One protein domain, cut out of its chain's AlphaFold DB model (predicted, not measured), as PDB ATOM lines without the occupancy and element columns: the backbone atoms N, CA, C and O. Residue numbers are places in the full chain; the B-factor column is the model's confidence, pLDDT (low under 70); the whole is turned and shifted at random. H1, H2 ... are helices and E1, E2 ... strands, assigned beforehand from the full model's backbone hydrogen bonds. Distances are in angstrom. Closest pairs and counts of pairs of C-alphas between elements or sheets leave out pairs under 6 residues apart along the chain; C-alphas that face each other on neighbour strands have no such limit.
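AT A GLANCE: This is residues 117 to 160, 180 to 191 and 208 to 227 of the 522 residues of an uncharacterized protein of Xylaria multiplex (UniProt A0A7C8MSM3). A strongly twisted sheet of three strands, E1, E2 and E3, makes a wall, with helix H2 packed lengthwise along E2, the longest strand. The short helix H1 grazes the sheet near the end of E2 and the start of E3, H3 sits off toward E1 and the first part of E2, and residues 121 to 127 stick out. The 76 printed residues hold three named helices and three named strands in the order H1 H2 E1 E2 E3 H3; the sheet order is E1 - E2 - E3, all antiparallel. The class is mixed, helices and strands. The whole is only just compact, close to loose, with a radius of gyration of the C-alphas of 13.6 A and spans of 33 by 30 by 24 A.

IN THESE COORDINATES: H1, residues 127 to 132, begins at C-alpha (102.219, 131.635, 138.602) and is 8.4 A long. H2, residues 138 to 146, is 12.2 A long. E1 is residues 152 to 157, 16.1 A; E2 is residues 180 to 189, 28.0 A; E3 is residues 208 to 215, 21.3 A. H3, residues 219 to 226, is 9.7 A long and ends at C-alpha (118.041, 137.336, 148.565).

HOW THE PARTS SIT: E1 and E2 are antiparallel at 142 degrees, with N 154 and O 183 2.8 A apart, within hydrogen-bond range. E2 and E3 are antiparallel at 148 degrees, with N 184 and O 213 at 2.8 A. H2 is on the sheet at a height of 8.4 A, over E2 and along the strands, at 1 degrees to E2 on the local plane; its closest C-alphas to E2 are those of Leu 138 and Leu 188, 5.9 A. H1 only grazes the sheet; its closest C-alphas to E2 are those of Ala 132 and Leu 187, 7.2 A. H3 is on the sheet with 8 pairs of C-alphas within 10 A. H1, H2 and H3 are apart from one another. In these helices every O i to N i+4 pair is within hydrogen-bond range.

THE WHOLE: The farthest C-alphas, of Pro 137 and Gly 160, are 38.7 A apart. Residues 161 to 179 and 192 to 207 are not printed, with C-alpha gaps of 10.1 A and 8.9 A. The links printed whole are tight. Mean pLDDT of the printed part is 87.4; residues 117 to 121, 225 and 227 are under 70.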
ATOM      1  N   GLN A 117      91.585 143.014 139.413       63.12
ATOM      2  CA  GLN A 117      91.136 142.266 138.238       63.12
ATOM      3  C   GLN A 117      92.333 141.989 137.329       63.12
ATOM      4  O   GLN A 117      92.895 142.912 136.736       63.12
ATOM      5  N   LEU A 118      92.723 140.720 137.213       61.84
ATOM      6  CA  LEU A 118      93.743 140.268 136.270       61.84
ATOM      7  C   LEU A 118      93.059 139.697 135.014       61.84
ATOM      8  O   LEU A 118      92.318 138.722 135.116       61.84
ATOM      9  N   PRO A 119      93.279 140.278 133.818       63.31
ATOM     10  CA  PRO A 119      92.739 139.757 132.561       63.31
ATOM     11  C   PRO A 119      93.200 138.319 132.254       63.31
ATOM     12  O   PRO A 119      94.294 138.111 131.731       63.31
ATOM     13  N   VAL A 120      92.347 137.327 132.519       60.34
ATOM     14  CA  VAL A 120      92.652 135.879 132.441       60.34
ATOM     15  C   VAL A 120      93.348 135.465 131.134       60.34
ATOM     16  O   VAL A 120      94.289 134.675 131.148       60.34
ATOM     17  N   GLY A 121      92.970 136.065 130.000       69.12
ATOM     18  CA  GLY A 121      93.538 135.725 128.690       69.12
ATOM     19  C   GLY A 121      95.019 136.075 128.493       69.12
ATOM     20  O   GLY A 121      95.653 135.515 127.605       69.12
ATOM     21  N   ARG A 122      95.592 136.985 129.293       72.88
ATOM     22  CA  ARG A 122      97.010 137.393 129.174       72.88
ATOM     23  C   ARG A 122      97.918 136.803 130.246       72.88
ATOM     24  O   ARG A 122      99.131 136.939 130.140       72.88
ATOM     25  N   TYR A 123      97.336 136.166 131.256       75.75
ATOM     26  CA  TYR A 123      98.049 135.690 132.438       75.75
ATOM     27  C   TYR A 123      97.894 134.184 132.641       75.75
ATOM     28  O   TYR A 123      98.183 133.689 133.718       75.75
ATOM     29  N   SER A 124      97.500 133.420 131.621       81.44
ATOM     30  CA  SER A 124      97.378 131.957 131.729       81.44
ATOM     31  C   SER A 124      98.682 131.258 132.145       81.44
ATOM     32  O   SER A 124      98.627 130.194 132.756       81.44
ATOM     33  N   SER A 125      99.838 131.861 131.851       86.62
ATOM     34  CA  SER A 125     101.167 131.418 132.290       86.62
ATOM     35  C   SER A 125     101.645 132.070 133.593       86.62
ATOM     36  O   SER A 125     102.748 131.781 134.052       86.62
ATOM     37  N   HIS A 126     100.858 132.967 134.189       84.81
ATOM     38  CA  HIS A 126     101.231 133.626 135.433       84.81
ATOM     39  C   HIS A 126     101.183 132.610 136.585       84.81
ATOM     40  O   HIS A 126     100.194 131.881 136.693       84.81
ATOM     41  N   PRO A 127     102.178 132.584 137.489       84.19
ATOM     42  CA  PRO A 127     102.219 131.635 138.602       84.19
ATOM     43  C   PRO A 127     100.935 131.605 139.437       84.19
ATOM     44  O   PRO A 127     100.416 130.531 139.723       84.19
ATOM     45  N   LEU A 128     100.352 132.775 139.731       85.06
ATOM     46  CA  LEU A 128      99.057 132.852 140.423       85.06
ATOM     47  C   LEU A 128      97.911 132.193 139.650       85.06
ATOM     48  O   LEU A 128      97.048 131.575 140.258       85.06
ATOM     49  N   SER A 129      97.887 132.306 138.321       85.88
ATOM     50  CA  SER A 129      96.855 131.676 137.494       85.88
ATOM     51  C   SER A 129      97.057 130.168 137.372       85.88
ATOM     52  O   SER A 129      96.084 129.432 137.235       85.88
ATOM     53  N   ILE A 130      98.302 129.691 137.448       88.12
ATOM     54  CA  ILE A 130      98.612 128.260 137.525       88.12
ATOM     55  C   ILE A 130      98.171 127.713 138.887       88.12
ATOM     56  O   ILE A 130      97.441 126.727 138.936       88.12
ATOM     57  N   ALA A 131      98.541 128.385 139.979       88.06
ATOM     58  CA  ALA A 131      98.175 127.997 141.339       88.06
ATOM     59  C   ALA A 131      96.667 128.043 141.594       88.06
ATOM     60  O   ALA A 131      96.121 127.187 142.288       88.06
ATOM     61  N   ALA A 132      95.984 129.002 140.971       88.06
ATOM     62  CA  ALA A 132      94.538 129.132 141.010       88.06
ATOM     63  C   ALA A 132      93.795 127.871 140.533       88.06
ATOM     64  O   ALA A 132      92.706 127.572 141.012       88.06
ATOM     65  N   ARG A 133      94.400 127.074 139.643       87.88
ATOM     66  CA  ARG A 133      93.797 125.824 139.148       87.88
ATOM     67  C   ARG A 133      93.825 124.685 140.166       87.88
ATOM     68  O   ARG A 133      93.125 123.695 139.979       87.88
ATOM     69  N   SER A 134      94.648 124.794 141.206       90.31
ATOM     70  CA  SER A 134      94.892 123.730 142.181       90.31
ATOM     71  C   SER A 134      94.805 124.240 143.616       90.31
ATOM     72  O   SER A 134      95.621 123.859 144.457       90.31
ATOM     73  N   ILE A 135      93.847 125.123 143.908       91.00
ATOM     74  CA  ILE A 135      93.686 125.655 145.262       91.00
ATOM     75  C   ILE A 135      93.083 124.565 146.169       91.00
ATOM     76  O   ILE A 135      92.038 123.998 145.837       91.00
ATOM     77  N   PRO A 136      93.710 124.268 147.321       93.38
ATOM     78  CA  PRO A 136      93.108 123.466 148.380       93.38
ATOM     79  C   PRO A 136      91.735 124.002 148.834       93.38
ATOM     80  O   PRO A 136      91.424 125.176 148.630       93.38
ATOM     81  N   PRO A 137      90.918 123.181 149.520       93.81
ATOM     82  CA  PRO A 137      89.658 123.639 150.103       93.81
ATOM     83  C   PRO A 137      89.833 124.880 150.987       93.81
ATOM     84  O   PRO A 137      90.869 125.045 151.640       93.81
ATOM     85  N   LEU A 138      88.799 125.728 151.032       93.62
ATOM     86  CA  LEU A 138      88.791 126.998 151.767       93.62
ATOM     87  C   LEU A 138      89.282 126.833 153.211       93.62
ATOM     88  O   LEU A 138      90.121 127.601 153.673       93.62
ATOM     89  N   GLU A 139      88.803 125.805 153.909       95.44
ATOM     90  CA  GLU A 139      89.147 125.523 155.302       95.44
ATOM     91  C   GLU A 139      90.643 125.236 155.477       95.44
ATOM     92  O   GLU A 139      91.252 125.691 156.443       95.44
ATOM     93  N   VAL A 140      91.248 124.523 154.522       96.31
ATOM     94  CA  VAL A 140      92.677 124.180 154.545       96.31
ATOM     95  C   VAL A 140      93.526 125.425 154.316       96.31
ATOM     96  O   VAL A 140      94.519 125.625 155.012       96.31
ATOM     97  N   GLN A 141      93.133 126.282 153.372       95.19
ATOM     98  CA  GLN A 141      93.850 127.531 153.115       95.19
ATOM     99  C   GLN A 141      93.751 128.517 154.280       95.19
ATOM    100  O   GLN A 141      94.746 129.142 154.646       95.19
ATOM    101  N   LEU A 142      92.575 128.629 154.902       95.38
ATOM    102  CA  LEU A 142      92.391 129.462 156.089       95.38
ATOM    103  C   LEU A 142      93.229 128.960 157.271       95.38
ATOM    104  O   LEU A 142      93.833 129.781 157.960       95.38
ATOM    105  N   ALA A 143      93.306 127.641 157.483       97.06
ATOM    106  CA  ALA A 143      94.151 127.051 158.519       97.06
ATOM    107  C   ALA A 143      95.639 127.351 158.274       97.06
ATOM    108  O   ALA A 143      96.293 127.906 159.152       97.06
ATOM    109  N   LYS A 144      96.142 127.102 157.054       96.94
ATOM    110  CA  LYS A 144      97.525 127.433 156.662       96.94
ATOM    111  C   LYS A 144      97.863 128.896 156.940       96.94
ATOM    112  O   LYS A 144      98.868 129.193 157.575       96.94
ATOM    113  N   HIS A 145      97.000 129.806 156.501       96.38
ATOM    114  CA  HIS A 145      97.222 131.233 156.682       96.38
ATOM    115  C   HIS A 145      97.181 131.653 158.164       96.38
ATOM    116  O   HIS A 145      97.954 132.514 158.577       96.38
ATOM    117  N   HIS A 146      96.308 131.053 158.981       96.00
ATOM    118  CA  HIS A 146      96.266 131.304 160.428       96.00
ATOM    119  C   HIS A 146      97.537 130.817 161.141       96.00
ATOM    120  O   HIS A 146      97.993 131.457 162.088       96.00
ATOM    121  N   ASP A 147      98.132 129.730 160.654       96.56
ATOM    122  CA  ASP A 147      99.397 129.183 161.150       96.56
ATOM    123  C   ASP A 147     100.630 129.909 160.568       96.56
ATOM    124  O   ASP A 147     101.759 129.450 160.737       96.56
ATOM    125  N   SER A 148     100.431 131.052 159.894       95.19
ATOM    126  CA  SER A 148     101.474 131.837 159.211       95.19
ATOM    127  C   SER A 148     102.244 131.052 158.137       95.19
ATOM    128  O   SER A 148     103.384 131.383 157.812       95.19
ATOM    129  N   LEU A 149     101.624 130.014 157.566       95.31
ATOM    130  CA  LEU A 149     102.144 129.251 156.434       95.31
ATOM    131  C   LEU A 149     101.627 129.873 155.137       95.31
ATOM    132  O   LEU A 149     100.562 129.515 154.618       95.31
ATOM    133  N   PHE A 150     102.391 130.841 154.640       95.00
ATOM    134  CA  PHE A 150     102.056 131.582 153.431       95.00
ATOM    135  C   PHE A 150     102.536 130.851 152.180       95.00
ATOM    136  O   PHE A 150     103.672 130.387 152.128       95.00
ATOM    137  N   GLU A 151     101.681 130.757 151.162       94.06
ATOM    138  CA  GLU A 151     102.071 130.168 149.868       94.06
ATOM    139  C   GLU A 151     102.784 131.181 148.966       94.06
ATOM    140  O   GLU A 151     103.548 130.806 148.080       94.06
ATOM    141  N   TRP A 152     102.535 132.471 149.193       92.69
ATOM    142  CA  TRP A 152     103.098 133.566 148.410       92.69
ATOM    143  C   TRP A 152     103.526 134.683 149.346       92.69
ATOM    144  O   TRP A 152     102.888 134.918 150.376       92.69
ATOM    145  N   ILE A 153     104.559 135.426 148.956       93.31
ATOM    146  CA  ILE A 153     104.917 136.672 149.629       93.31
ATOM    147  C   ILE A 153     104.859 137.812 148.614       93.31
ATOM    148  O   ILE A 153     105.528 137.807 147.580       93.31
ATOM    149  N   LEU A 154     104.035 138.808 148.922       93.19
ATOM    150  CA  LEU A 154     103.883 140.025 148.146       93.19
ATOM    151  C   LEU A 154     104.846 141.087 148.677       93.19
ATOM    152  O   LEU A 154     104.728 141.521 149.824       93.19
ATOM    153  N   ALA A 155     105.763 141.547 147.827       92.25
ATOM    154  CA  ALA A 155     106.649 142.660 148.140       92.25
ATOM    155  C   ALA A 155     106.098 143.951 147.522       92.25
ATOM    156  O   ALA A 155     106.019 144.107 146.301       92.25
ATOM    157  N   VAL A 156     105.726 144.908 148.371       91.69
ATOM    158  CA  VAL A 156     105.248 146.226 147.945       91.69
ATOM    159  C   VAL A 156     106.333 147.251 148.220       91.69
ATOM    160  O   VAL A 156     106.679 147.528 149.368       91.69
ATOM    161  N   THR A 157     106.868 147.852 147.158       91.12
ATOM    162  CA  THR A 157     107.823 148.951 147.310       91.12
ATOM    163  C   THR A 157     107.056 150.236 147.588       91.12
ATOM    164  O   THR A 157     106.349 150.755 146.721       91.12
ATOM    165  N   LEU A 158     107.205 150.779 148.794       88.00
ATOM    166  CA  LEU A 158     106.673 152.091 149.119       88.00
ATOM    167  C   LEU A 158     107.640 153.141 148.575       88.00
ATOM    168  O   LEU A 158     108.719 153.373 149.126       88.00
ATOM    169  N   SER A 159     107.249 153.803 147.484       84.25
ATOM    170  CA  SER A 159     107.910 155.036 147.065       84.25
ATOM    171  C   SER A 159     107.680 156.080 148.152       84.25
ATOM    172  O   SER A 159     106.616 156.695 148.216       84.25
ATOM    173  N   GLY A 160     108.661 156.246 149.036       75.69
ATOM    174  CA  GLY A 160     108.666 157.346 149.982       75.69
ATOM    175  C   GLY A 160     108.690 158.650 149.197       75.69
ATOM    176  O   GLY A 160     109.745 159.061 148.728       75.69
ATOM    177  N   LYS A 180     110.633 148.442 151.393       90.00
ATOM    178  CA  LYS A 180     109.766 147.346 150.970       90.00
ATOM    179  C   LYS A 180     108.931 146.915 152.169       90.00
ATOM    180  O   LYS A 180     109.430 146.868 153.285       90.00
ATOM    181  N   VAL A 181     107.649 146.662 151.940       92.62
ATOM    182  CA  VAL A 181     106.760 146.039 152.922       92.62
ATOM    183  C   VAL A 181     106.348 144.694 152.362       92.62
ATOM    184  O   VAL A 181     105.951 144.606 151.197       92.62
ATOM    185  N   TYR A 182     106.465 143.667 153.190       94.44
ATOM    186  CA  TYR A 182     106.179 142.294 152.821       94.44
ATOM    187  C   TYR A 182     104.832 141.870 153.391       94.44
ATOM    188  O   TYR A 182     104.465 142.227 154.513       94.44
ATOM    189  N   PHE A 183     104.087 141.105 152.607       95.69
ATOM    190  CA  PHE A 183     102.836 140.512 153.039       95.69
ATOM    191  C   PHE A 183     102.816 139.036 152.673       95.69
ATOM    192  O   PHE A 183     103.075 138.682 151.529       95.69
ATOM    193  N   GLY A 184     102.478 138.187 153.631       95.81
ATOM    194  CA  GLY A 184     102.183 136.783 153.400       95.81
ATOM    195  C   GLY A 184     100.794 136.657 152.794       95.81
ATOM    196  O   GLY A 184      99.869 137.362 153.212       95.81
ATOM    197  N   CYS A 185     100.648 135.830 151.762       95.69
ATOM    198  CA  CYS A 185      99.406 135.709 151.018       95.69
ATOM    199  C   CYS A 185      99.026 134.253 150.732       95.69
ATOM    200  O   CYS A 185      99.872 133.440 150.354       95.69
ATOM    201  N   ASN A 186      97.725 133.962 150.817       96.19
ATOM    202  CA  ASN A 186      97.133 132.685 150.415       96.19
ATOM    203  C   ASN A 186      95.957 132.942 149.471       96.19
ATOM    204  O   ASN A 186      95.151 133.849 149.696       96.19
ATOM    205  N   LEU A 187      95.852 132.137 148.415       95.00
ATOM    206  CA  LEU A 187      94.718 132.177 147.498       95.00
ATOM    207  C   LEU A 187      93.568 131.350 148.072       95.00
ATOM    208  O   LEU A 187      93.751 130.194 148.448       95.00
ATOM    209  N   LEU A 188      92.379 131.940 148.122       93.62
ATOM    210  CA  LEU A 188      91.147 131.295 148.548       93.62
ATOM    211  C   LEU A 188      90.222 131.104 147.340       93.62
ATOM    212  O   LEU A 188      90.086 132.032 146.531       93.62
ATOM    213  N   PRO A 189      89.545 129.945 147.229       90.19
ATOM    214  CA  PRO A 189      88.468 129.794 146.262       90.19
ATOM    215  C   PRO A 189      87.329 130.750 146.640       90.19
ATOM    216  O   PRO A 189      87.037 130.929 147.826       90.19
ATOM    217  N   GLU A 190      86.687 131.381 145.654       87.75
ATOM    218  CA  GLU A 190      85.514 132.205 145.938       87.75
ATOM    219  C   GLU A 190      84.399 131.316 146.522       87.75
ATOM    220  O   GLU A 190      83.983 130.354 145.875       87.75
ATOM    221  N   PRO A 191      83.929 131.584 147.759       76.81
ATOM    222  CA  PRO A 191      83.100 130.636 148.500       76.81
ATOM    223  C   PRO A 191      81.745 130.379 147.835       76.81
ATOM    224  O   PRO A 191      81.177 129.309 148.026       76.81
ATOM    225  N   TYR A 208      89.103 134.596 142.492       88.12
ATOM    226  CA  TYR A 208      89.783 134.105 143.680       88.12
ATOM    227  C   TYR A 208      89.980 135.265 144.645       88.12
ATOM    228  O   TYR A 208      90.195 136.406 144.222       88.12
ATOM    229  N   LEU A 209      89.924 134.980 145.943       91.12
ATOM    230  CA  LEU A 209      90.229 135.966 146.972       91.12
ATOM    231  C   LEU A 209      91.669 135.769 147.432       91.12
ATOM    232  O   LEU A 209      92.052 134.675 147.831       91.12
ATOM    233  N   LEU A 210      92.466 136.834 147.405       93.94
ATOM    234  CA  LEU A 210      93.802 136.819 147.990       93.94
ATOM    235  C   LEU A 210      93.704 137.283 149.443       93.94
ATOM    236  O   LEU A 210      93.395 138.447 149.706       93.94
ATOM    237  N   LEU A 211      93.948 136.375 150.384       94.94
ATOM    238  CA  LEU A 211      94.052 136.705 151.799       94.94
ATOM    239  C   LEU A 211      95.473 137.190 152.086       94.94
ATOM    240  O   LEU A 211      96.423 136.537 151.668       94.94
ATOM    241  N   VAL A 212      95.610 138.336 152.755       96.06
ATOM    242  CA  VAL A 212      96.888 139.049 152.907       96.06
ATOM    243  C   VAL A 212      97.113 139.418 154.374       96.06
ATOM    244  O   VAL A 212      96.260 140.070 154.979       96.06
ATOM    245  N   THR A 213      98.276 139.065 154.924       96.44
ATOM    246  CA  THR A 213      98.721 139.449 156.276       96.44
ATOM    247  C   THR A 213     100.083 140.131 156.209       96.44
ATOM    248  O   THR A 213     100.969 139.621 155.525       96.44
ATOM    249  N   PRO A 214     100.289 141.281 156.879       95.75
ATOM    250  CA  PRO A 214     101.605 141.908 156.934       95.75
ATOM    251  C   PRO A 214     102.607 140.973 157.614       95.75
ATOM    252  O   PRO A 214     102.312 140.404 158.664       95.75
ATOM    253  N   VAL A 215     103.784 140.834 157.014       94.44
ATOM    254  CA  VAL A 215     104.881 140.018 157.537       94.44
ATOM    255  C   VAL A 215     106.007 140.955 157.947       94.44
ATOM    256  O   VAL A 215     106.378 141.863 157.200       94.44
ATOM    257  N   GLU A 216     106.514 140.769 159.164       92.25
ATOM    258  CA  GLU A 216     107.673 141.512 159.646       92.25
ATOM    259  C   GLU A 216     108.908 141.127 158.827       92.25
ATOM    260  O   GLU A 216     109.080 139.974 158.436       92.25
ATOM    261  N   GLU A 217     109.760 142.107 158.541       87.94
ATOM    262  CA  GLU A 217     111.002 141.896 157.803       87.94
ATOM    263  C   GLU A 217     112.003 141.161 158.705       87.94
ATOM    264  O   GLU A 217     112.857 141.765 159.352       87.94
ATOM    265  N   THR A 218     111.860 139.842 158.807       85.12
ATOM    266  CA  THR A 218     112.848 138.981 159.453       85.12
ATOM    267  C   THR A 218     113.929 138.592 158.447       85.12
ATOM    268  O   THR A 218     113.700 138.564 157.234       85.12
ATOM    269  N   ASN A 219     115.135 138.292 158.942       83.94
ATOM    270  CA  ASN A 219     116.236 137.852 158.080       83.94
ATOM    271  C   ASN A 219     115.864 136.608 157.261       83.94
ATOM    272  O   ASN A 219     116.269 136.528 156.109       83.94
ATOM    273  N   ASP A 220     115.034 135.714 157.804       80.06
ATOM    274  CA  ASP A 220     114.569 134.502 157.118       80.06
ATOM    275  C   ASP A 220     113.729 134.839 155.876       80.06
ATOM    276  O   ASP A 220     113.931 134.284 154.798       80.06
ATOM    277  N   VAL A 221     112.821 135.817 155.997       77.75
ATOM    278  CA  VAL A 221     112.027 136.313 154.864       77.75
ATOM    279  C   VAL A 221     112.962 136.923 153.825       77.75
ATOM    280  O   VAL A 221     112.858 136.628 152.635       77.75
ATOM    281  N   LEU A 222     113.928 137.731 154.267       79.19
ATOM    282  CA  LEU A 222     114.924 138.323 153.381       79.19
ATOM    283  C   LEU A 222     115.830 137.290 152.713       79.19
ATOM    284  O   LEU A 222     116.257 137.543 151.593       79.19
ATOM    285  N   GLU A 223     116.131 136.164 153.349       83.00
ATOM    286  CA  GLU A 223     116.976 135.105 152.792       83.00
ATOM    287  C   GLU A 223     116.283 134.390 151.625       83.00
ATOM    288  O   GLU A 223     116.913 134.160 150.587       83.00
ATOM    289  N   ILE A 224     114.967 134.176 151.730       77.38
ATOM    290  CA  ILE A 224     114.128 133.682 150.625       77.38
ATOM    291  C   ILE A 224     114.182 134.663 149.441       77.38
ATOM    292  O   ILE A 224     114.362 134.255 148.297       77.38
ATOM    293  N   PHE A 225     114.117 135.974 149.701       67.56
ATOM    294  CA  PHE A 225     114.189 137.001 148.648       67.56
ATOM    295  C   PHE A 225     115.598 137.264 148.101       67.56
ATOM    296  O   PHE A 225     115.745 137.694 146.956       67.56
ATOM    297  N   ARG A 226     116.636 137.085 148.922       70.44
ATOM    298  CA  ARG A 226     118.041 137.336 148.565       70.44
ATOM    299  C   ARG A 226     118.702 136.153 147.898       70.44
ATOM    300  O   ARG A 226     119.817 136.327 147.421       70.44
ATOM    301  N   SER A 227     118.051 135.000 147.858       63.81
ATOM    302  CA  SER A 227     118.484 133.870 147.053       63.81
ATOM    303  C   SER A 227     117.946 134.077 145.638       63.81
ATOM    304  O   SER A 227     116.813 133.684 145.364       63.81
TER     305      SER A 227